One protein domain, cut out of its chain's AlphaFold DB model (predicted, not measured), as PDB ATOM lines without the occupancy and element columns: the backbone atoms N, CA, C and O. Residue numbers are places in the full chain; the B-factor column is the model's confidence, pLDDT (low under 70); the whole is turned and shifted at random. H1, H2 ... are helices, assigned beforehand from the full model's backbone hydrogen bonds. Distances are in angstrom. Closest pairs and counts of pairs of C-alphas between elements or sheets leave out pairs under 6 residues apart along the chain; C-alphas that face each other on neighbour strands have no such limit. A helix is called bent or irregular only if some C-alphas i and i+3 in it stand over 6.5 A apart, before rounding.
ATOM      1  N   PRO A 102     130.231 197.095 155.481       89.06
ATOM      2  CA  PRO A 102     128.802 196.840 155.375       89.06
ATOM      3  C   PRO A 102     128.502 195.386 155.767       89.06
ATOM      4  O   PRO A 102     128.587 194.464 154.959       89.06
ATOM      5  N   VAL A 103     128.160 195.185 157.038       93.00
ATOM      6  CA  VAL A 103     127.810 193.882 157.623       93.00
ATOM      7  C   VAL A 103     126.300 193.847 157.909       93.00
ATOM      8  O   VAL A 103     125.765 194.863 158.372       93.00
ATOM      9  N   PRO A 104     125.600 192.718 157.659       94.62
ATOM     10  CA  PRO A 104     124.187 192.552 158.008       94.62
ATOM     11  C   PRO A 104     123.874 192.935 159.463       94.62
ATOM     12  O   PRO A 104     124.691 192.723 160.359       94.62
ATOM     13  N   GLU A 105     122.681 193.485 159.721       94.62
ATOM     14  CA  GLU A 105     122.300 193.994 161.052       94.62
ATOM     15  C   GLU A 105     122.442 192.946 162.161       94.62
ATOM     16  O   GLU A 105     122.967 193.241 163.235       94.62
ATOM     17  N   ASN A 106     122.062 191.699 161.875       94.56
ATOM     18  CA  ASN A 106     122.175 190.574 162.803       94.56
ATOM     19  C   ASN A 106     123.630 190.213 163.162       94.56
ATOM     20  O   ASN A 106     123.851 189.558 164.176       94.56
ATOM     21  N   LEU A 107     124.615 190.650 162.371       96.31
ATOM     22  CA  LEU A 107     126.043 190.374 162.569       96.31
ATOM     23  C   LEU A 107     126.838 191.597 163.056       96.31
ATOM     24  O   LEU A 107     128.041 191.498 163.308       96.31
ATOM     25  N   GLN A 108     126.189 192.749 163.264       94.56
ATOM     26  CA  GLN A 108     126.864 193.954 163.764       94.56
ATOM     27  C   GLN A 108     127.520 193.741 165.132       94.56
ATOM     28  O   GLN A 108     128.584 194.302 165.393       94.56
ATOM     29  N   ALA A 109     126.923 192.913 165.996       94.31
ATOM     30  CA  ALA A 109     127.504 192.572 167.292       94.31
ATOM     31  C   ALA A 109     128.856 191.852 167.139       94.31
ATOM     32  O   ALA A 109     129.822 192.239 167.796       94.31
ATOM     33  N   ALA A 110     128.946 190.880 166.223       95.69
ATOM     34  CA  ALA A 110     130.190 190.173 165.918       95.69
ATOM     35  C   ALA A 110     131.242 191.125 165.325       95.69
ATOM     36  O   ALA A 110     132.377 191.157 165.792       95.69
ATOM     37  N   ARG A 111     130.860 191.995 164.380       95.31
ATOM     38  CA  ARG A 111     131.772 193.014 163.824       95.31
ATOM     39  C   ARG A 111     132.337 193.937 164.911       95.31
ATOM     40  O   ARG A 111     133.536 194.202 164.937       95.31
ATOM     41  N   ASN A 112     131.491 194.423 165.820       92.44
ATOM     42  CA  ASN A 112     131.926 195.311 166.901       92.44
ATOM     43  C   ASN A 112     132.832 194.570 167.909       92.44
ATOM     44  O   ASN A 112     133.815 195.133 168.394       92.44
ATOM     45  N   ALA A 113     132.543 193.295 168.198       93.38
ATOM     46  CA  ALA A 113     133.406 192.448 169.020       93.38
ATOM     47  C   ALA A 113     134.773 192.210 168.356       93.38
ATOM     48  O   ALA A 113     135.799 192.291 169.029       93.38
ATOM     49  N   LEU A 114     134.811 192.026 167.033       94.81
ATOM     50  CA  LEU A 114     136.049 191.898 166.263       94.81
ATOM     51  C   LEU A 114     136.876 193.193 166.257       94.81
ATOM     52  O   LEU A 114     138.095 193.146 166.413       94.81
ATOM     53  N   ALA A 115     136.240 194.363 166.152       92.56
ATOM     54  CA  ALA A 115     136.938 195.647 166.274       92.56
ATOM     55  C   ALA A 115     137.584 195.816 167.664       92.56
ATOM     56  O   ALA A 115     138.729 196.262 167.781       92.56
ATOM     57  N   LYS A 116     136.887 195.389 168.726       91.31
ATOM     58  CA  LYS A 116     137.438 195.340 170.089       91.31
ATOM     59  C   LYS A 116     138.585 194.330 170.209       91.31
ATOM     60  O   LYS A 116     139.602 194.631 170.835       91.31
ATOM     61  N   HIS A 117     138.440 193.154 169.602       93.12
ATOM     62  CA  HIS A 117     139.482 192.127 169.545       93.12
ATOM     63  C   HIS A 117     140.752 192.661 168.876       93.12
ATOM     64  O   HIS A 117     141.843 192.490 169.410       93.12
ATOM     65  N   MET A 118     140.619 193.400 167.774       93.62
ATOM     66  CA  MET A 118     141.747 194.009 167.073       93.62
ATOM     67  C   MET A 118     142.563 194.954 167.974       93.62
ATOM     68  O   MET A 118     143.792 194.881 167.988       93.62
ATOM     69  N   LEU A 119     141.899 195.783 168.789       92.06
ATOM     70  CA  LEU A 119     142.564 196.615 169.802       92.06
ATOM     71  C   LEU A 119     143.337 195.762 170.823       92.06
ATOM     72  O   LEU A 119     144.495 196.051 171.141       92.06
ATOM     73  N   GLN A 120     142.701 194.705 171.341       93.25
ATOM     74  CA  GLN A 120     143.326 193.793 172.301       93.25
ATOM     75  C   GLN A 120     144.542 193.084 171.690       93.25
ATOM     76  O   GLN A 120     145.576 192.970 172.353       93.25
ATOM     77  N   MET A 121     144.448 192.660 170.428       95.81
ATOM     78  CA  MET A 121     145.531 192.030 169.673       95.81
ATOM     79  C   MET A 121     146.716 192.967 169.495       95.81
ATOM     80  O   MET A 121     147.823 192.595 169.872       95.81
ATOM     81  N   LEU A 122     146.503 194.183 168.986       95.44
ATOM     82  CA  LEU A 122     147.576 195.164 168.779       95.44
ATOM     83  C   LEU A 122     148.295 195.498 170.092       95.44
ATOM     84  O   LEU A 122     149.527 195.481 170.163       95.44
ATOM     85  N   THR A 123     147.531 195.723 171.163       93.75
ATOM     86  CA  THR A 123     148.091 196.011 172.490       93.75
ATOM     87  C   THR A 123     148.886 194.823 173.041       93.75
ATOM     88  O   THR A 123     149.988 195.003 173.565       93.75
ATOM     89  N   THR A 124     148.353 193.604 172.922       96.44
ATOM     90  CA  THR A 124     149.016 192.384 173.410       96.44
ATOM     91  C   THR A 124     150.274 192.091 172.597       96.44
ATOM     92  O   THR A 124     151.331 191.856 173.175       96.44
ATOM     93  N   ALA A 125     150.204 192.194 171.271       97.19
ATOM     94  CA  ALA A 125     151.325 191.960 170.370       97.19
ATOM     95  C   ALA A 125     152.480 192.939 170.628       97.19
ATOM     96  O   ALA A 125     153.626 192.509 170.744       97.19
ATOM     97  N   ARG A 126     152.205 194.235 170.836       95.00
ATOM     98  CA  ARG A 126     153.251 195.201 171.221       95.00
ATOM     99  C   ARG A 126     153.933 194.849 172.539       95.00
ATOM    100  O   ARG A 126     155.155 194.941 172.637       95.00
ATOM    101  N   ARG A 127     153.163 194.426 173.547       95.62
ATOM    102  CA  ARG A 127     153.729 193.955 174.821       95.62
ATOM    103  C   ARG A 127     154.608 192.729 174.595       95.62
ATOM    104  O   ARG A 127     155.724 192.698 175.098       95.62
ATOM    105  N   VAL A 128     154.152 191.764 173.800       97.44
ATOM    106  CA  VAL A 128     154.944 190.583 173.436       97.44
ATOM    107  C   VAL A 128     156.264 190.996 172.778       97.44
ATOM    108  O   VAL A 128     157.313 190.581 173.261       97.44
ATOM    109  N   VAL A 129     156.247 191.876 171.769       97.00
ATOM    110  CA  VAL A 129     157.468 192.386 171.111       97.00
ATOM    111  C   VAL A 129     158.438 193.005 172.117       97.00
ATOM    112  O   VAL A 129     159.624 192.660 172.141       97.00
ATOM    113  N   GLN A 130     157.930 193.902 172.965       95.31
ATOM    114  CA  GLN A 130     158.723 194.620 173.958       95.31
ATOM    115  C   GLN A 130     159.356 193.664 174.977       95.31
ATOM    116  O   GLN A 130     160.565 193.715 175.213       95.31
ATOM    117  N   PHE A 131     158.555 192.786 175.583       96.69
ATOM    118  CA  PHE A 131     159.011 191.918 176.667       96.69
ATOM    119  C   PHE A 131     159.851 190.740 176.164       96.69
ATOM    120  O   PHE A 131     160.828 190.375 176.824       96.69
ATOM    121  N   ALA A 132     159.562 190.205 174.975       96.12
ATOM    122  CA  ALA A 132     160.397 189.187 174.333       96.12
ATOM    123  C   ALA A 132     161.735 189.770 173.844       96.12
ATOM    124  O   ALA A 132     162.722 189.045 173.730       96.12
ATOM    125  N   GLY A 133     161.797 191.089 173.621       94.38
ATOM    126  CA  GLY A 133     162.992 191.783 173.144       94.38
ATOM    127  C   GLY A 133     163.264 191.545 171.664       94.38
ATOM    128  O   GLY A 133     164.414 191.353 171.285       94.38
ATOM    129  N   VAL A 134     162.207 191.540 170.850       95.19
ATOM    130  CA  VAL A 134     162.270 191.320 169.393       95.19
ATOM    131  C   VAL A 134     161.899 192.574 168.592       95.19
ATOM    132  O   VAL A 134     161.577 192.481 167.413       95.19
ATOM    133  N   ALA A 135     161.952 193.756 169.217       93.06
ATOM    134  CA  ALA A 135     161.590 195.033 168.589       93.06
ATOM    135  C   ALA A 135     162.405 195.339 167.321       93.06
ATOM    136  O   ALA A 135     161.842 195.812 166.341       93.06
ATOM    137  N   ASP A 136     163.694 194.987 167.305       92.62
ATOM    138  CA  ASP A 136     164.563 195.192 166.137       92.62
ATOM    139  C   ASP A 136     164.242 194.235 164.972       92.62
ATOM    140  O   ASP A 136     164.637 194.482 163.837       92.62
ATOM    141  N   GLN A 137     163.544 193.127 165.249       92.94
ATOM    142  CA  GLN A 137     163.183 192.104 164.259       92.94
ATOM    143  C   GLN A 137     161.749 192.261 163.749       92.94
ATOM    144  O   GLN A 137     161.414 191.735 162.691       92.94
ATOM    145  N   VAL A 138     160.896 192.937 164.518       93.06
ATOM    146  CA  VAL A 138     159.470 193.095 164.233       93.06
ATOM    147  C   VAL A 138     159.136 194.585 164.265       93.06
ATOM    148  O   VAL A 138     158.742 195.101 165.316       93.06
ATOM    149  N   PRO A 139     159.288 195.294 163.129       90.19
ATOM    150  CA  PRO A 139     158.910 196.695 163.039       90.19
ATOM    151  C   PRO A 139     157.435 196.876 163.407       90.19
ATOM    152  O   PRO A 139     156.562 196.164 162.905       90.19
ATOM    153  N   ASN A 140     157.145 197.851 164.271       88.62
ATOM    154  CA  ASN A 140     155.790 198.077 164.780       88.62
ATOM    155  C   ASN A 140     154.775 198.342 163.654       88.62
ATOM    156  O   ASN A 140     153.645 197.866 163.717       88.62
ATOM    157  N   ASP A 141     155.191 199.051 162.603       88.75
ATOM    158  CA  ASP A 141     154.346 199.352 161.445       88.75
ATOM    159  C   ASP A 141     153.962 198.094 160.659       88.75
ATOM    160  O   ASP A 141     152.809 197.943 160.256       88.75
ATOM    161  N   GLU A 142     154.906 197.165 160.475       90.44
ATOM    162  CA  GLU A 142     154.640 195.894 159.796       90.44
ATOM    163  C   GLU A 142     153.709 195.014 160.630       90.44
ATOM    164  O   GLU A 142     152.753 194.461 160.095       90.44
ATOM    165  N   LEU A 143     153.935 194.932 161.944       93.88
ATOM    166  CA  LEU A 143     153.076 194.175 162.856       93.88
ATOM    167  C   LEU A 143     151.644 194.725 162.886       93.88
ATOM    168  O   LEU A 143     150.678 193.964 162.873       93.88
ATOM    169  N   MET A 144     151.508 196.049 162.903       93.31
ATOM    170  CA  MET A 144     150.222 196.736 162.867       93.31
ATOM    171  C   MET A 144     149.458 196.437 161.572       93.31
ATOM    172  O   MET A 144     148.271 196.118 161.622       93.31
ATOM    173  N   LEU A 145     150.135 196.513 160.421       93.62
ATOM    174  CA  LEU A 145     149.546 196.189 159.121       93.62
ATOM    175  C   LEU A 145     149.181 194.708 159.006       93.62
ATOM    176  O   LEU A 145     148.108 194.394 158.495       93.62
ATOM    177  N   LEU A 146     150.040 193.817 159.507       95.75
ATOM    178  CA  LEU A 146     149.789 192.380 159.540       95.75
ATOM    179  C   LEU A 146     148.497 192.081 160.306       95.75
ATOM    180  O   LEU A 146     147.598 191.461 159.752       95.75
ATOM    181  N   ILE A 147     148.368 192.596 161.534       96.06
ATOM    182  CA  ILE A 147     147.171 192.397 162.366       96.06
ATOM    183  C   ILE A 147     145.933 193.051 161.734       96.06
ATOM    184  O   ILE A 147     144.854 192.467 161.775       96.06
ATOM    185  N   LEU A 148     146.058 194.244 161.138       94.69
ATOM    186  CA  LEU A 148     144.940 194.908 160.457       94.69
ATOM    187  C   LEU A 148     144.387 194.053 159.318       94.69
ATOM    188  O   LEU A 148     143.182 193.820 159.268       94.69
ATOM    189  N   VAL A 149     145.248 193.617 158.402       94.56
ATOM    190  CA  VAL A 149     144.829 192.834 157.236       94.56
ATOM    191  C   VAL A 149     144.247 191.493 157.669       94.56
ATOM    192  O   VAL A 149     143.201 191.079 157.173       94.56
ATOM    193  N   ASP A 150     144.893 190.863 158.642       93.75
ATOM    194  CA  ASP A 150     144.458 189.602 159.211       93.75
ATOM    195  C   ASP A 150     143.052 189.695 159.826       93.75
ATOM    196  O   ASP A 150     142.165 188.916 159.490       93.75
ATOM    197  N   ARG A 151     142.771 190.710 160.651       94.75
ATOM    198  CA  ARG A 151     141.421 190.900 161.214       94.75
ATOM    199  C   ARG A 151     140.407 191.401 160.200       94.75
ATOM    200  O   ARG A 151     139.223 191.093 160.327       94.75
ATOM    201  N   LEU A 152     140.846 192.129 159.178       94.06
ATOM    202  CA  LEU A 152     139.964 192.528 158.090       94.06
ATOM    203  C   LEU A 152     139.447 191.317 157.313       94.06
ATOM    204  O   LEU A 152     138.293 191.326 156.902       94.06
ATOM    205  N   SER A 153     140.258 190.271 157.155       94.69
ATOM    206  CA  SER A 153     139.841 189.034 156.488       94.69
ATOM    207  C   SER A 153     138.629 188.384 157.177       94.69
ATOM    208  O   SER A 153     137.617 188.109 156.531       94.69
ATOM    209  N   LEU A 154     138.664 188.290 158.511       95.62
ATOM    210  CA  LEU A 154     137.540 187.837 159.336       95.62
ATOM    211  C   LEU A 154     136.334 188.771 159.207       95.62
ATOM    212  O   LEU A 154     135.194 188.324 159.141       95.62
ATOM    213  N   ALA A 155     136.570 190.080 159.140       95.31
ATOM    214  CA  ALA A 155     135.490 191.044 159.000       95.31
ATOM    215  C   ALA A 155     134.810 190.973 157.619       95.31
ATOM    216  O   ALA A 155     133.593 191.130 157.532       95.31
ATOM    217  N   LEU A 156     135.564 190.691 156.550       95.12
ATOM    218  CA  LEU A 156     135.012 190.448 155.215       95.12
ATOM    219  C   LEU A 156     134.188 189.161 155.169       95.12
ATOM    220  O   LEU A 156     133.147 189.140 154.516       95.12
ATOM    221  N   ALA A 157     134.583 188.133 155.922       95.50
ATOM    222  CA  ALA A 157     133.790 186.914 156.075       95.50
ATOM    223  C   ALA A 157     132.434 187.148 156.776       95.50
ATOM    224  O   ALA A 157     131.525 186.337 156.637       95.50
ATOM    225  N   LEU A 158     132.250 188.274 157.478       95.88
ATOM    226  CA  LEU A 158     130.956 188.671 158.053       95.88
ATOM    227  C   LEU A 158     130.050 189.428 157.068       95.88
ATOM    228  O   LEU A 158     128.896 189.711 157.390       95.88
ATOM    229  N   THR A 159     130.546 189.814 155.893       94.38
ATOM    230  CA  THR A 159     129.758 190.581 154.912       94.38
ATOM    231  C   THR A 159     128.746 189.695 154.191       94.38
ATOM    232  O   THR A 159     128.889 188.477 154.147       94.38
ATOM    233  N   ALA A 160     127.717 190.305 153.598       90.75
ATOM    234  CA  ALA A 160     126.657 189.581 152.888       90.75
ATOM    235  C   ALA A 160     127.134 188.811 151.638       90.75
ATOM    236  O   ALA A 160     126.390 187.989 151.116       90.75
ATOM    237  N   GLU A 161     128.340 189.103 151.146       88.75
ATOM    238  CA  GLU A 161     128.937 188.460 149.970       88.75
ATOM    239  C   GLU A 161     129.709 187.180 150.311       88.75
ATOM    240  O   GLU A 161     130.086 186.434 149.409       88.75
ATOM    241  N   ALA A 162     129.969 186.935 151.597       90.00
ATOM    242  CA  ALA A 162     130.659 185.739 152.041       90.00
ATOM    243  C   ALA A 162     129.771 184.498 151.945       90.00
ATOM    244  O   ALA A 162     128.542 184.574 152.020       90.00
ATOM    245  N   ASP A 163     130.420 183.339 151.813       92.06
ATOM    246  CA  ASP A 163     129.744 182.061 151.972       92.06
ATOM    247  C   ASP A 163     129.036 181.990 153.336       92.06
ATOM    248  O   ASP A 163     129.561 182.440 154.358       92.06
ATOM    249  N   LYS A 164     127.820 181.437 153.339       93.94
ATOM    250  CA  LYS A 164     126.952 181.453 154.516       93.94
ATOM    251  C   LYS A 164     127.508 180.597 155.655       93.94
ATOM    252  O   LYS A 164     127.408 181.008 156.806       93.94
ATOM    253  N   GLU A 165     128.089 179.439 155.344       95.44
ATOM    254  CA  GLU A 165     128.683 178.560 156.354       95.44
ATOM    255  C   GLU A 165     129.897 179.241 156.991       95.44
ATOM    256  O   GLU A 165     129.999 179.319 158.216       95.44
ATOM    257  N   LEU A 166     130.770 179.835 156.172       95.19
ATOM    258  CA  LEU A 166     131.907 180.599 156.682       95.19
ATOM    259  C   LEU A 166     131.464 181.790 157.546       95.19
ATOM    260  O   LEU A 166     132.031 182.025 158.614       95.19
ATOM    261  N   GLN A 167     130.451 182.534 157.103       95.75
ATOM    262  CA  GLN A 167     129.900 183.664 157.846       95.75
ATOM    263  C   GLN A 167     129.372 183.230 159.221       95.75
ATOM    264  O   GLN A 167     129.656 183.891 160.223       95.75
ATOM    265  N   GLU A 168     128.631 182.119 159.282       96.12
ATOM    266  CA  GLU A 168     128.106 181.548 160.526       96.12
ATOM    267  C   GLU A 168     129.237 181.078 161.452       96.12
ATOM    268  O   GLU A 168     129.234 181.436 162.632       96.12
ATOM    269  N   ASN A 169     130.248 180.381 160.924       97.25
ATOM    270  CA  ASN A 169     131.400 179.902 161.695       97.25
ATOM    271  C   ASN A 169     132.231 181.052 162.281       97.25
ATOM    272  O   ASN A 169     132.593 181.033 163.459       97.25
ATOM    273  N   VAL A 170     132.510 182.088 161.482       96.88
ATOM    274  CA  VAL A 170     133.256 183.271 161.938       96.88
ATOM    275  C   VAL A 170     132.453 184.040 162.984       96.88
ATOM    276  O   VAL A 170     132.996 184.416 164.025       96.88
ATOM    277  N   ALA A 171     131.155 184.250 162.749       96.88
ATOM    278  CA  ALA A 171     130.291 184.916 163.714       96.88
ATOM    279  C   ALA A 171     130.217 184.141 165.037       96.88
ATOM    280  O   ALA A 171     130.361 184.751 166.098       96.88
ATOM    281  N   ALA A 172     130.047 182.816 164.985       96.62
ATOM    282  CA  ALA A 172     130.015 181.954 166.160       96.62
ATOM    283  C   ALA A 172     131.323 182.047 166.953       96.62
ATOM    284  O   ALA A 172     131.285 182.398 168.130       96.62
ATOM    285  N   ALA A 173     132.477 181.873 166.301       95.94
ATOM    286  CA  ALA A 173     133.779 181.953 166.961       95.94
ATOM    287  C   ALA A 173     133.995 183.302 167.674       95.94
ATOM    288  O   ALA A 173     134.489 183.344 168.801       95.94
ATOM    289  N   ILE A 174     133.592 184.415 167.050       95.25
ATOM    290  CA  ILE A 174     133.710 185.748 167.657       95.25
ATOM    291  C   ILE A 174     132.772 185.898 168.864       95.25
ATOM    292  O   ILE A 174     133.183 186.421 169.901       95.25
ATOM    293  N   ILE A 175     131.511 185.472 168.742       92.81
ATOM    294  CA  ILE A 175     130.501 185.623 169.800       92.81
ATOM    295  C   ILE A 175     130.776 184.702 170.991       92.81
ATOM    296  O   ILE A 175     130.565 185.106 172.134       92.81
ATOM    297  N   GLU A 176     131.310 183.511 170.742       92.44
ATOM    298  CA  GLU A 176     131.816 182.595 171.769       92.44
ATOM    299  C   GLU A 176     133.055 183.142 172.494       92.44
ATOM    300  O   GLU A 176     133.506 182.558 173.476       92.44
ATOM    301  N   GLY A 177     133.602 184.275 172.040       88.00
ATOM    302  CA  GLY A 177     134.765 184.900 172.653       88.00
ATOM    303  C   GLY A 177     136.046 184.122 172.386       88.00
ATOM    304  O   GLY A 177     136.946 184.127 173.221       88.00
ATOM    305  N   ARG A 178     136.142 183.438 171.240       92.50
ATOM    306  CA  ARG A 178     137.400 182.845 170.792       92.50
ATOM    307  C   ARG A 178     138.333 183.957 170.315       92.50
ATOM    308  O   ARG A 178     137.919 184.926 169.682       92.50
ATOM    309  N   HIS A 179     139.611 183.811 170.623       92.25
ATOM    310  CA  HIS A 179     140.663 184.771 170.320       92.25
ATOM    311  C   HIS A 179     141.784 184.187 169.456       92.25
ATOM    312  O   HIS A 179     142.453 184.950 168.756       92.25
ATOM    313  N   ALA A 180     141.979 182.867 169.484       92.69
ATOM    314  CA  ALA A 180     142.985 182.165 168.693       92.69
ATOM    315  C   ALA A 180     142.450 181.674 167.338       92.69
ATOM    316  O   ALA A 180     142.435 180.474 167.070       92.69
ATOM    317  N   PHE A 181     142.019 182.601 166.478       93.44
ATOM    318  CA  PHE A 181     141.340 182.283 165.216       93.44
ATOM    319  C   PHE A 181     142.160 181.402 164.262       93.44
ATOM    320  O   PHE A 181     141.595 180.508 163.643       93.44
ATOM    321  N   HIS A 182     143.488 181.548 164.213       93.44
ATOM    322  CA  HIS A 182     144.349 180.687 163.385       93.44
ATOM    323  C   HIS A 182     144.392 179.219 163.845       93.44
ATOM    324  O   HIS A 182     144.985 178.368 163.179       93.44
ATOM    325  N   ARG A 183     143.810 178.910 165.010       91.19
ATOM    326  CA  ARG A 183     143.711 177.558 165.579       91.19
ATOM    327  C   ARG A 183     142.307 176.963 165.436       91.19
ATOM    328  O   ARG A 183     142.059 175.899 165.993       91.19
ATOM    329  N   ILE A 184     141.402 177.644 164.733       93.00
ATOM    330  CA  ILE A 184     140.011 177.233 164.523       93.00
ATOM    331  C   ILE A 184     139.865 176.813 163.050       93.00
ATOM    332  O   ILE A 184     139.880 177.677 162.171       93.00
ATOM    333  N   PRO A 185     139.773 175.508 162.742       92.19
ATOM    334  CA  PRO A 185     139.695 175.027 161.361       92.19
ATOM    335  C   PRO A 185     138.529 175.628 160.564       92.19
ATOM    336  O   PRO A 185     138.678 175.930 159.383       92.19
ATOM    337  N   GLU A 186     137.394 175.854 161.221       94.00
ATOM    338  CA  GLU A 186     136.136 176.305 160.621       94.00
ATOM    339  C   GLU A 186     136.197 177.741 160.080       94.00
ATOM    340  O   GLU A 186     135.387 178.116 159.234       94.00
ATOM    341  N   VAL A 187     137.159 178.547 160.549       94.12
ATOM    342  CA  VAL A 187     137.359 179.936 160.096       94.12
ATOM    343  C   VAL A 187     138.604 180.100 159.226       94.12
ATOM    344  O   VAL A 187     138.851 181.192 158.722       94.12
ATOM    345  N   ALA A 188     139.392 179.037 159.024       92.38
ATOM    346  CA  ALA A 188     140.691 179.111 158.355       92.38
ATOM    347  C   ALA A 188     140.597 179.698 156.935       92.38
ATOM    348  O   ALA A 188     141.451 180.484 156.524       92.38
ATOM    349  N   SER A 189     139.526 179.380 156.201       91.06
ATOM    350  CA  SER A 189     139.316 179.875 154.837       91.06
ATOM    351  C   SER A 189     139.072 181.387 154.760       91.06
ATOM    352  O   SER A 189     139.313 181.980 153.706       91.06
ATOM    353  N   ALA A 190     138.673 182.041 155.860       92.81
ATOM    354  CA  ALA A 190     138.548 183.498 155.908       92.81
ATOM    355  C   ALA A 190     139.895 184.189 155.652       92.81
ATOM    356  O   ALA A 190     139.933 185.225 154.992       92.81
ATOM    357  N   PHE A 191     141.009 183.596 156.092       93.38
ATOM    358  CA  PHE A 191     142.340 184.197 155.971       93.38
ATOM    359  C   PHE A 191     142.903 184.181 154.544       93.38
ATOM    360  O   PHE A 191     143.804 184.961 154.229       93.38
ATOM    361  N   HIS A 192     142.329 183.396 153.623       90.19
ATOM    362  CA  HIS A 192     142.784 183.351 152.228       90.19
ATOM    363  C   HIS A 192     142.694 184.708 151.511       90.19
ATOM    364  O   HIS A 192     143.465 184.972 150.583       90.19
ATOM    365  N   VAL A 193     141.797 185.602 151.946       91.19
ATOM    366  CA  VAL A 193     141.672 186.947 151.362       91.19
ATOM    367  C   VAL A 193     142.730 187.931 151.883       91.19
ATOM    368  O   VAL A 193     142.963 188.958 151.244       91.19
ATOM    369  N   SER A 194     143.439 187.626 152.977       92.81
ATOM    370  CA  SER A 194     144.437 188.516 153.594       92.81
ATOM    371  C   SER A 194     145.495 188.990 152.593       92.81
ATOM    372  O   SER A 194     145.763 190.183 152.464       92.81
ATOM    373  N   ARG A 195     146.048 188.076 151.790       91.25
ATOM    374  CA  ARG A 195     147.046 188.416 150.756       91.25
ATOM    375  C   ARG A 195     146.451 189.157 149.560       91.25
ATOM    376  O   ARG A 195     147.147 189.865 148.838       91.25
ATOM    377  N   SER A 196     145.160 188.993 149.306       91.25
ATOM    378  CA  SER A 196     144.478 189.775 148.278       91.25
ATOM    379  C   SER A 196     144.273 191.216 148.752       91.25
ATOM    380  O   SER A 196     144.414 192.138 147.950       91.25
ATOM    381  N   ILE A 197     144.032 191.431 150.054       91.88
ATOM    382  CA  ILE A 197     143.921 192.769 150.657       91.88
ATOM    383  C   ILE A 197     145.252 193.514 150.547       91.88
ATOM    384  O   ILE A 197     145.266 194.656 150.084       91.88
ATOM    385  N   THR A 198     146.376 192.883 150.922       92.06
ATOM    386  CA  THR A 198     147.709 193.516 150.834       92.06
ATOM    387  C   THR A 198     147.992 194.021 149.423       92.06
ATOM    388  O   THR A 198     148.419 195.162 149.249       92.06
ATOM    389  N   ARG A 199     147.681 193.205 148.410       90.75
ATOM    390  CA  ARG A 199     147.852 193.548 146.993       90.75
ATOM    391  C   ARG A 199     146.902 194.647 146.541       90.75
ATOM    392  O   ARG A 199     147.351 195.614 145.933       90.75
ATOM    393  N   ALA A 200     145.612 194.530 146.858       91.06
ATOM    394  CA  ALA A 200     144.600 195.515 146.476       91.06
ATOM    395  C   ALA A 200     144.893 196.905 147.063       91.06
ATOM    396  O   ALA A 200     144.624 197.926 146.432       91.06
ATOM    397  N   TRP A 201     145.466 196.953 148.265       91.81
ATOM    398  CA  TRP A 201     145.820 198.194 148.950       91.81
ATOM    399  C   TRP A 201     147.266 198.642 148.712       91.81
ATOM    400  O   TRP A 201     147.660 199.689 149.225       91.81
ATOM    401  N   ASN A 202     148.033 197.894 147.910       90.00
ATOM    402  CA  ASN A 202     149.444 198.149 147.616       90.00
ATOM    403  C   ASN A 202     150.293 198.322 148.895       90.00
ATOM    404  O   ASN A 202     151.051 199.285 149.036       90.00
ATOM    405  N   LEU A 203     150.107 197.413 149.855       88.81
ATOM    406  CA  LEU A 203     150.855 197.366 151.113       88.81
ATOM    407  C   LEU A 203     152.221 196.679 150.924       88.81
ATOM    408  O   LEU A 203     152.514 196.126 149.866       88.81
ATOM    409  N   SER A 204     153.073 196.723 151.956       83.19
ATOM    410  CA  SER A 204     154.436 196.164 151.916       83.19
ATOM    411  C   SER A 204     154.470 194.700 151.459       83.19
ATOM    412  O   SER A 204     153.738 193.860 151.982       83.19
ATOM    413  N   GLY A 205     155.396 194.377 150.549       76.88
ATOM    414  CA  GLY A 205     155.604 193.016 150.045       76.88
ATOM    415  C   GLY A 205     156.076 192.010 151.103       76.88
ATOM    416  O   GLY A 205     155.902 190.810 150.907       76.88
ATOM    417  N   HIS A 206     156.616 192.462 152.243       84.94
ATOM    418  CA  HIS A 206     156.962 191.572 153.362       84.94
ATOM    419  C   HIS A 206     155.724 190.927 154.003       84.94
ATOM    420  O   HIS A 206     155.798 189.795 154.483       84.94
ATOM    421  N   LEU A 207     154.571 191.609 153.964       90.69
ATOM    422  CA  LEU A 207     153.324 191.113 154.554       90.69
ATOM    423  C   LEU A 207     152.853 189.821 153.885       90.69
ATOM    424  O   LEU A 207     152.362 188.933 154.572       90.69
ATOM    425  N   ASP A 208     153.058 189.679 152.573       88.56
ATOM    426  CA  ASP A 208     152.695 188.461 151.843       88.56
ATOM    427  C   ASP A 208     153.428 187.228 152.395       88.56
ATOM    428  O   ASP A 208     152.837 186.150 152.462       88.56
ATOM    429  N   GLY A 209     154.693 187.380 152.811       89.69
ATOM    430  CA  GLY A 209     155.482 186.304 153.415       89.69
ATOM    431  C   GLY A 209     155.001 185.937 154.820       89.69
ATOM    432  O   GLY A 209     154.868 184.752 155.136       89.69
ATOM    433  N   TYR A 210     154.679 186.936 155.648       93.56
ATOM    434  CA  TYR A 210     154.111 186.695 156.977       93.56
ATOM    435  C   TYR A 210     152.747 186.009 156.893       93.56
ATOM    436  O   TYR A 210     152.533 185.011 157.573       93.56
ATOM    437  N   LEU A 211     151.859 186.488 156.021       93.06
ATOM    438  CA  LEU A 211     150.528 185.912 155.825       93.06
ATOM    439  C   LEU A 211     150.601 184.477 155.290       93.06
ATOM    440  O   LEU A 211     149.938 183.600 155.821       93.06
ATOM    441  N   ALA A 212     151.484 184.198 154.325       89.44
ATOM    442  CA  ALA A 212     151.685 182.831 153.839       89.44
ATOM    443  C   ALA A 212     152.203 181.877 154.932       89.44
ATOM    444  O   ALA A 212     151.872 180.689 154.928       89.44
ATOM    445  N   THR A 213     153.014 182.396 155.862       90.50
ATOM    446  CA  THR A 213     153.489 181.636 157.026       90.50
ATOM    447  C   THR A 213     152.369 181.442 158.050       90.50
ATOM    448  O   THR A 213     152.283 180.363 158.623       90.50
ATOM    449  N   LEU A 214     151.501 182.440 158.265       91.19
ATOM    450  CA  LEU A 214     150.308 182.314 159.113       91.19
ATOM    451  C   LEU A 214     149.328 181.276 158.562       91.19
ATOM    452  O   LEU A 214     148.857 180.458 159.336       91.19
ATOM    453  N   ASP A 215     149.087 181.225 157.250       87.25
ATOM    454  CA  ASP A 215     148.185 180.235 156.633       87.25
ATOM    455  C   ASP A 215     148.619 178.780 156.907       87.25
ATOM    456  O   ASP A 215     147.795 177.872 156.985       87.25
ATOM    457  N   HIS A 216     149.926 178.553 157.069       85.69
ATOM    458  CA  HIS A 216     150.522 177.223 157.212       85.69
ATOM    459  C   HIS A 216     151.379 177.109 158.473       85.69
ATOM    460  O   HIS A 216     152.354 176.356 158.498       85.69
ATOM    461  N   TRP A 217     151.052 177.864 159.523       85.81
ATOM    462  CA  TRP A 217     151.928 178.024 160.686       85.81
ATOM    463  C   TRP A 217     152.301 176.691 161.355       85.81
ATOM    464  O   TRP A 217     153.424 176.533 161.829       85.81
ATOM    465  N   GLN A 218     151.400 175.706 161.317       85.25
ATOM    466  CA  GLN A 218     151.621 174.348 161.829       85.25
ATOM    467  C   GLN A 218     152.742 173.599 161.085       85.25
ATOM    468  O   GLN A 218     153.462 172.803 161.677       85.25
ATOM    469  N   ALA A 219     152.938 173.866 159.790       82.62
ATOM    470  CA  ALA A 219     154.009 173.249 159.004       82.62
ATOM    471  C   ALA A 219     155.393 173.852 159.309       82.62
ATOM    472  O   ALA A 219     156.419 173.253 158.984       82.62
ATOM    473  N   PHE A 220     155.424 175.029 159.939       76.75
ATOM    474  CA  PHE A 220     156.634 175.780 160.272       76.75
ATOM    475  C   PHE A 220     156.932 175.790 161.774       76.75
ATOM    476  O   PHE A 220     157.663 176.665 162.245       76.75
ATOM    477  N   GLU A 221     156.392 174.834 162.538       67.38
ATOM    478  CA  GLU A 221     156.705 174.689 163.961       67.38
ATOM    479  C   GLU A 221     158.229 174.754 164.183       67.38
ATOM    480  O   GLU A 221     158.996 174.002 163.580       67.38
ATOM    481  N   ARG A 222     158.673 175.674 165.059       73.44
ATOM    482  CA  ARG A 222     160.084 176.006 165.376       73.44
ATOM    483  C   ARG A 222     160.868 176.835 164.350       73.44
ATOM    484  O   ARG A 222     162.024 177.148 164.617       73.44
ATOM    485  N   ASN A 223     160.275 177.224 163.224       84.12
ATOM    486  CA  ASN A 223     160.904 178.118 162.244       84.12
ATOM    487  C   ASN A 223     159.943 179.216 161.757       84.12
ATOM    488  O   ASN A 223     159.921 179.581 160.581       84.12
ATOM    489  N   LEU A 224     159.113 179.721 162.671       88.75
ATOM    490  CA  LEU A 224     158.207 180.829 162.397       88.75
ATOM    491  C   LEU A 224     158.980 182.141 162.277       88.75
ATOM    492  O   LEU A 224     159.891 182.424 163.058       88.75
ATOM    493  N   LEU A 225     158.557 182.983 161.335       91.69
ATOM    494  CA  LEU A 225     159.033 184.360 161.261       91.69
ATOM    495  C   LEU A 225     158.665 185.103 162.563       91.69
ATOM    496  O   LEU A 225     157.547 184.922 163.060       91.69
ATOM    497  N   PRO A 226     159.537 185.972 163.111       93.31
ATOM    498  CA  PRO A 226     159.289 186.630 164.396       93.31
ATOM    499  C   PRO A 226     157.942 187.364 164.480       93.31
ATOM    500  O   PRO A 226     157.243 187.240 165.480       93.31
ATOM    501  N   ALA A 227     157.526 188.067 163.419       95.19
ATOM    502  CA  ALA A 227     156.237 188.766 163.384       95.19
ATOM    503  C   ALA A 227     155.034 187.806 163.488       95.19
ATOM    504  O   ALA A 227     154.074 188.084 164.203       95.19
ATOM    505  N   VAL A 228     155.113 186.649 162.825       95.19
ATOM    506  CA  VAL A 228     154.091 185.588 162.857       95.19
ATOM    507  C   VAL A 228     154.010 184.977 164.254       95.19
ATOM    508  O   VAL A 228     152.929 184.846 164.823       95.19
ATOM    509  N   SER A 229     155.170 184.672 164.833       95.25
ATOM    510  CA  SER A 229     155.303 184.149 166.193       95.25
ATOM    511  C   SER A 229     154.713 185.117 167.234       95.25
ATOM    512  O   SER A 229     153.944 184.706 168.102       95.25
ATOM    513  N   VAL A 230     154.942 186.428 167.083       97.19
ATOM    514  CA  VAL A 230     154.297 187.466 167.910       97.19
ATOM    515  C   VAL A 230     152.770 187.427 167.791       97.19
ATOM    516  O   VAL A 230     152.093 187.469 168.819       97.19
ATOM    517  N   VAL A 231     152.214 187.344 166.574       96.94
ATOM    518  CA  VAL A 231     150.754 187.285 166.361       96.94
ATOM    519  C   VAL A 231     150.160 186.039 167.018       96.94
ATOM    520  O   VAL A 231     149.224 186.156 167.810       96.94
ATOM    521  N   LEU A 232     150.736 184.861 166.768       95.31
ATOM    522  CA  LEU A 232     150.255 183.596 167.329       95.31
ATOM    523  C   LEU A 232     150.389 183.534 168.855       95.31
ATOM    524  O   LEU A 232     149.543 182.918 169.509       95.31
ATOM    525  N   CYS A 233     151.425 184.167 169.419       95.62
ATOM    526  CA  CYS A 233     151.616 184.316 170.862       95.62
ATOM    527  C   CYS A 233     150.591 185.266 171.477       95.62
ATOM    528  O   CYS A 233     150.041 184.964 172.534       95.62
ATOM    529  N   ALA A 234     150.304 186.389 170.820       96.88
ATOM    530  CA  ALA A 234     149.292 187.330 171.280       96.88
ATOM    531  C   ALA A 234     147.886 186.709 171.252       96.88
ATOM    532  O   ALA A 234     147.140 186.856 172.218       96.88
ATOM    533  N   GLU A 235     147.556 185.967 170.192       95.88
ATOM    534  CA  GLU A 235     146.310 185.201 170.093       95.88
ATOM    535  C   GLU A 235     146.162 184.188 171.226       95.88
ATOM    536  O   GLU A 235     145.125 184.136 171.880       95.88
ATOM    537  N   ALA A 236     147.209 183.400 171.478       94.75
ATOM    538  CA  ALA A 236     147.189 182.376 172.513       94.75
ATOM    539  C   ALA A 236     147.059 182.988 173.916       94.75
ATOM    540  O   ALA A 236     146.261 182.521 174.723       94.75
ATOM    541  N   ALA A 237     147.789 184.074 174.194       95.56
ATOM    542  CA  ALA A 237     147.686 184.798 175.456       95.56
ATOM    543  C   ALA A 237     146.278 185.372 175.684       95.56
ATOM    544  O   ALA A 237     145.768 185.327 176.804       95.56
ATOM    545  N   LEU A 238     145.643 185.899 174.631       95.56
ATOM    546  CA  LEU A 238     144.264 186.375 174.702       95.56
ATOM    547  C   LEU A 238     143.277 185.222 174.894       95.56
ATOM    548  O   LEU A 238     142.427 185.329 175.768       95.56
ATOM    549  N   GLU A 239     143.421 184.106 174.178       94.94
ATOM    550  CA  GLU A 239     142.580 182.914 174.375       94.94
ATOM    551  C   GLU A 239     142.658 182.426 175.824       94.94
ATOM    552  O   GLU A 239     141.635 182.305 176.488       94.94
ATOM    553  N   ALA A 240     143.869 182.232 176.353       93.88
ATOM    554  CA  ALA A 240     144.092 181.769 177.722       93.88
ATOM    555  C   ALA A 240     143.496 182.698 178.784       93.88
ATOM    556  O   ALA A 240     143.052 182.247 179.836       93.88
ATOM    557  N   ARG A 241     143.438 184.004 178.506       91.44
ATOM    558  CA  ARG A 241     142.821 184.974 179.412       91.44
ATOM    559  C   ARG A 241     141.311 184.760 179.573       91.44
ATOM    560  O   ARG A 241     140.780 185.082 180.636       91.44
ATOM    561  N   PHE A 242     140.627 184.294 178.530       87.44
ATOM    562  CA  PHE A 242     139.174 184.090 178.529       87.44
ATOM    563  C   PHE A 242     138.776 182.614 178.648       87.44
ATOM    564  O   PHE A 242     137.650 182.321 179.039       87.44
ATOM    565  N   ASN A 243     139.717 181.700 178.408       89.62
ATOM    566  CA  ASN A 243     139.578 180.266 178.591       89.62
ATOM    567  C   ASN A 243     140.714 179.732 179.495       89.62
ATOM    568  O   ASN A 243     141.795 179.409 178.993       89.62
ATOM    569  N   PRO A 244     140.482 179.611 180.819       85.81
ATOM    570  CA  PRO A 244     141.502 179.181 181.779       85.81
ATOM    571  C   PRO A 244     142.116 177.806 181.489       85.81
ATOM    572  O   PRO A 244     143.263 177.557 181.857       85.81
ATOM    573  N   GLU A 245     141.391 176.917 180.805       88.19
ATOM    574  CA  GLU A 245     141.900 175.595 180.413       88.19
ATOM    575  C   GLU A 245     143.090 175.706 179.445       88.19
ATOM    576  O   GLU A 245     143.966 174.842 179.417       88.19
ATOM    577  N   MET A 246     143.172 176.815 178.705       90.25
ATOM    578  CA  MET A 246     144.255 177.098 177.768       90.25
ATOM    579  C   MET A 246     145.485 177.723 178.442       90.25
ATOM    580  O   MET A 246     146.543 177.780 177.819       90.25
ATOM    581  N   GLU A 247     145.411 178.160 179.708       92.06
ATOM    582  CA  GLU A 247     146.557 178.778 180.395       92.06
ATOM    583  C   GLU A 247     147.764 177.841 180.480       92.06
ATOM    584  O   GLU A 247     148.891 178.265 180.209       92.06
ATOM    585  N   ALA A 248     147.536 176.572 180.831       89.31
ATOM    586  CA  ALA A 248     148.599 175.574 180.926       89.31
ATOM    587  C   ALA A 248     149.260 175.345 179.560       89.31
ATOM    588  O   ALA A 248     150.485 175.353 179.453       89.31
ATOM    589  N   LEU A 249     148.459 175.255 178.493       88.81
ATOM    590  CA  LEU A 249     148.967 175.101 177.129       88.81
ATOM    591  C   LEU A 249     149.880 176.274 176.731       88.81
ATOM    592  O   LEU A 249     150.956 176.069 176.170       88.81
ATOM    593  N   VAL A 250     149.479 177.507 177.050       90.88
ATOM    594  CA  VAL A 250     150.255 178.709 176.709       90.88
ATOM    595  C   VAL A 250     151.528 178.833 177.543       90.88
ATOM    596  O   VAL A 250     152.564 179.233 177.015       90.88
ATOM    597  N   ARG A 251     151.481 178.489 178.832       91.81
ATOM    598  CA  ARG A 251     152.644 178.594 179.725       91.81
ATOM    599  C   ARG A 251     153.656 177.470 179.527       91.81
ATOM    600  O   ARG A 251     154.852 177.717 179.661       91.81
ATOM    601  N   GLU A 252     153.195 176.260 179.225       89.81
ATOM    602  CA  GLU A 252     154.035 175.061 179.254       89.81
ATOM    603  C   GLU A 252     154.364 174.530 177.859       89.81
ATOM    604  O   GLU A 252     155.520 174.202 177.588       89.81
ATOM    605  N   GLU A 253     153.387 174.470 176.951       89.19
ATOM    606  CA  GLU A 253     153.574 173.842 175.638       89.19
ATOM    607  C   GLU A 253     154.061 174.832 174.582       89.19
ATOM    608  O   GLU A 253     154.993 174.535 173.831       89.19
ATOM    609  N   MET A 254     153.501 176.043 174.549       89.12
ATOM    610  CA  MET A 254     153.858 177.038 173.537       89.12
ATOM    611  C   MET A 254     155.369 177.378 173.493       89.12
ATOM    612  O   MET A 254     155.938 177.370 172.398       89.12
ATOM    613  N   PRO A 255     156.083 177.576 174.623       91.50
ATOM    614  CA  PRO A 255     157.531 177.835 174.617       91.50
ATOM    615  C   PRO A 255     158.390 176.709 174.011       91.50
ATOM    616  O   PRO A 255     159.556 176.928 173.658       91.50
ATOM    617  N   LYS A 256     157.849 175.488 173.896       88.81
ATOM    618  CA  LYS A 256     158.554 174.346 173.293       88.81
ATOM    619  C   LYS A 256     158.618 174.453 171.769       88.81
ATOM    620  O   LYS A 256     159.555 173.925 171.169       88.81
ATOM    621  N   VAL A 257     157.663 175.144 171.149       86.25
ATOM    622  CA  VAL A 257     157.498 175.205 169.684       86.25
ATOM    623  C   VAL A 257     157.616 176.614 169.099       86.25
ATOM    624  O   VAL A 257     157.853 176.744 167.900       86.25
ATOM    625  N   ASP A 258     157.522 177.653 169.931       90.38
ATOM    626  CA  ASP A 258     157.546 179.061 169.528       90.38
ATOM    627  C   ASP A 258     158.698 179.831 170.209       90.38
ATOM    628  O   ASP A 258     158.828 179.845 171.438       90.38
ATOM    629  N   GLU A 259     159.566 180.463 169.409       90.69
ATOM    630  CA  GLU A 259     160.765 181.159 169.907       90.69
ATOM    631  C   GLU A 259     160.435 182.431 170.699       90.69
ATOM    632  O   GLU A 259     161.136 182.748 171.664       90.69
ATOM    633  N   VAL A 260     159.368 183.152 170.342       95.06
ATOM    634  CA  VAL A 260     158.959 184.375 171.049       95.06
ATOM    635  C   VAL A 260     158.419 184.021 172.433       95.06
ATOM    636  O   VAL A 260     158.844 184.618 173.426       95.06
ATOM    637  N   ALA A 261     157.566 183.000 172.535       93.38
ATOM    638  CA  ALA A 261     157.087 182.474 173.811       93.38
ATOM    639  C   ALA A 261     158.247 181.959 174.676       93.38
ATOM    640  O   ALA A 261     158.317 182.249 175.874       93.38
ATOM    641  N   ARG A 262     159.219 181.262 174.073       94.06
ATOM    642  CA  ARG A 262     160.431 180.824 174.779       94.06
ATOM    643  C   ARG A 262     161.261 181.996 175.297       94.06
ATOM    644  O   ARG A 262     161.750 181.944 176.428       94.06
ATOM    645  N   ALA A 263     161.415 183.052 174.501       95.25
ATOM    646  CA  ALA A 263     162.133 184.258 174.899       95.25
ATOM    647  C   ALA A 263     161.454 184.969 176.080       95.25
ATOM    648  O   ALA A 263     162.153 185.398 177.002       95.25
ATOM    649  N   LEU A 264     160.117 185.039 176.096       96.25
ATOM    650  CA  LEU A 264     159.342 185.572 177.223       96.25
ATOM    651  C   LEU A 264     159.608 184.790 178.513       96.25
ATOM    652  O   LEU A 264     160.023 185.378 179.515       96.25
ATOM    653  N   VAL A 265     159.463 183.462 178.474       94.62
ATOM    654  CA  VAL A 265     159.669 182.605 179.652       94.62
ATOM    655  C   VAL A 265     161.112 182.677 180.151       94.62
ATOM    656  O   VAL A 265     161.339 182.814 181.352       94.62
ATOM    657  N   LYS A 266     162.105 182.681 179.250       95.56
ATOM    658  CA  LYS A 266     163.526 182.841 179.614       95.56
ATOM    659  C   LYS A 266     163.799 184.160 180.348       95.56
ATOM    660  O   LYS A 266     164.718 184.234 181.160       95.56
ATOM    661  N   ARG A 267     163.010 185.198 180.064       95.69
ATOM    662  CA  ARG A 267     163.070 186.512 180.720       95.69
ATOM    663  C   ARG A 267     162.197 186.604 181.976       95.69
ATOM    664  O   ARG A 267     162.128 187.672 182.574       95.69
ATOM    665  N   GLY A 268     161.547 185.511 182.382       94.88
ATOM    666  CA  GLY A 268     160.658 185.474 183.544       94.88
ATOM    667  C   GLY A 268     159.318 186.178 183.321       94.88
ATOM    668  O   GLY A 268     158.694 186.610 184.288       94.88
ATOM    669  N   VAL A 269     158.884 186.334 182.068       96.25
ATOM    670  CA  VAL A 269     157.615 186.982 181.715       96.25
ATOM    671  C   VAL A 269     156.564 185.915 181.416       96.25
ATOM    672  O   VAL A 269     156.770 185.083 180.537       96.25
ATOM    673  N   ASP A 270     155.431 185.962 182.124       93.50
ATOM    674  CA  ASP A 270     154.255 185.124 181.842       93.50
ATOM    675  C   ASP A 270     153.529 185.635 180.582       93.50
ATOM    676  O   ASP A 270     153.000 186.754 180.619       93.50
ATOM    677  N   PRO A 271     153.455 184.854 179.483       92.31
ATOM    678  CA  PRO A 271     152.780 185.284 178.259       92.31
ATOM    679  C   PRO A 271     151.306 185.643 178.480       92.31
ATOM    680  O   PRO A 271     150.835 186.646 177.941       92.31
ATOM    681  N   VAL A 272     150.586 184.894 179.329       93.69
ATOM    682  CA  VAL A 272     149.164 185.150 179.633       93.69
ATOM    683  C   VAL A 272     148.992 186.506 180.325       93.69
ATOM    684  O   VAL A 272     148.041 187.246 180.059       93.69
ATOM    685  N   GLY A 273     149.958 186.892 181.163       92.81
ATOM    686  CA  GLY A 273     149.982 188.180 181.856       92.81
ATOM    687  C   GLY A 273     150.084 189.397 180.928       92.81
ATOM    688  O   GLY A 273     149.757 190.510 181.348       92.81
ATOM    689  N   LEU A 274     150.494 189.209 179.670       94.25
ATOM    690  CA  LEU A 274     150.612 190.291 178.688       94.25
ATOM    691  C   LEU A 274     149.285 190.638 178.004       94.25
ATOM    692  O   LEU A 274     149.154 191.754 177.486       94.25
ATOM    693  N   ALA A 275     148.299 189.737 178.044       93.50
ATOM    694  CA  ALA A 275     147.002 189.915 177.404       93.50
ATOM    695  C   ALA A 275     146.292 191.202 177.868       93.50
ATOM    696  O   ALA A 275     146.162 191.495 179.064       93.50
TER     697      ALA A 275
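This is residues 102 to 275 of the 278 residues of the protein "HDOD domain-containing protein" of Burkholderia cenocepacia (UniProt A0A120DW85). A long helix, H1, runs the length of the body with H2 folded back beside it, and shorter helices pack on this pair, mostly crossed: H3 near the start of H1, the hairpin of H4 and H5 on H2, and H7 on the later half of H1. H8 folds back beside H7, and H9 makes a corner with H8 and packs on the end of H1. The printed part has 174 residues with nine named helices, H1 to H9 in chain order, and no named strand; its class is all helix. It is compact, with a radius of gyration of the C-alphas of 15.4 A, and rounded, spanning 46 by 37 by 27 A.

H1, residues 105 to 132, begins with C-alpha 105 at (122.300, 193.994, 161.052) and is 40.6 A long. H2 is residues 140 to 157, 26.2 A; H3 residues 164 to 175; H4 residues 185 to 200, 25.8 A; H5 residues 206 to 215. H6 is residues 217 to 220; H7 residues 226 to 242, 24.7 A; H8 residues 245 to 257, 18.9 A. H9, residues 259 to 266, ends with C-alpha 266 at (163.526, 182.841, 179.614). H1, H4 and H8 are irregular: C-alphas 106 and 109 are 7.2 A apart, 186 and 189 are 7.5 A apart, and, only just, 245 and 248 are 6.7 A apart.

H1 and H2 form a hairpin and touch at a shallow tilt of 23 degrees, opposite ways; their closest C-alphas, of Arg 111 and Ala 155, are 6.4 A apart. Residues 107 to 114 of H1 touch H3, closest at the C-alphas of Ala 110 and Ala 171, 5.7 A. Residues 120 to 129 touch H7 at a steep tilt of 62 degrees, with Ala 125 and Ala 234 closest, their C-alphas 5.1 A apart. Residues 128 to 132 touch H9, the C-alphas of Ala 132 and Leu 264 closest at 4.7 A. Residues 149 to 157 of H2 touch H4 at a steep tilt of 60 degrees, with the C-alphas of Ser 153 and Ser 194 closest at 5.5 A. H4 and H5, and H7 and H8, are hairpins too, at 13 and 19 degrees. H8 and H9 touch only at the corner. H6 touches no helix but is near H5. Every O i to N i+4 pair is within hydrogen-bond range in H3, H5, H7 and H9; the counts are 22 of 24 in H1, 13 of 14 in H2, 4 of 12 in H4, beside 9 of 13 O i to N i+3 pairs, and 4 of 9 in H8, beside 5 of 10; H6 is too short for an i+4 pair.

The C-alphas farthest apart, of Glu 105 and Lys 266, are 46.6 A apart. The printed part has no cut, and no link is long. Mean pLDDT of the printed part is 92.3; residue 221 alone is under 70.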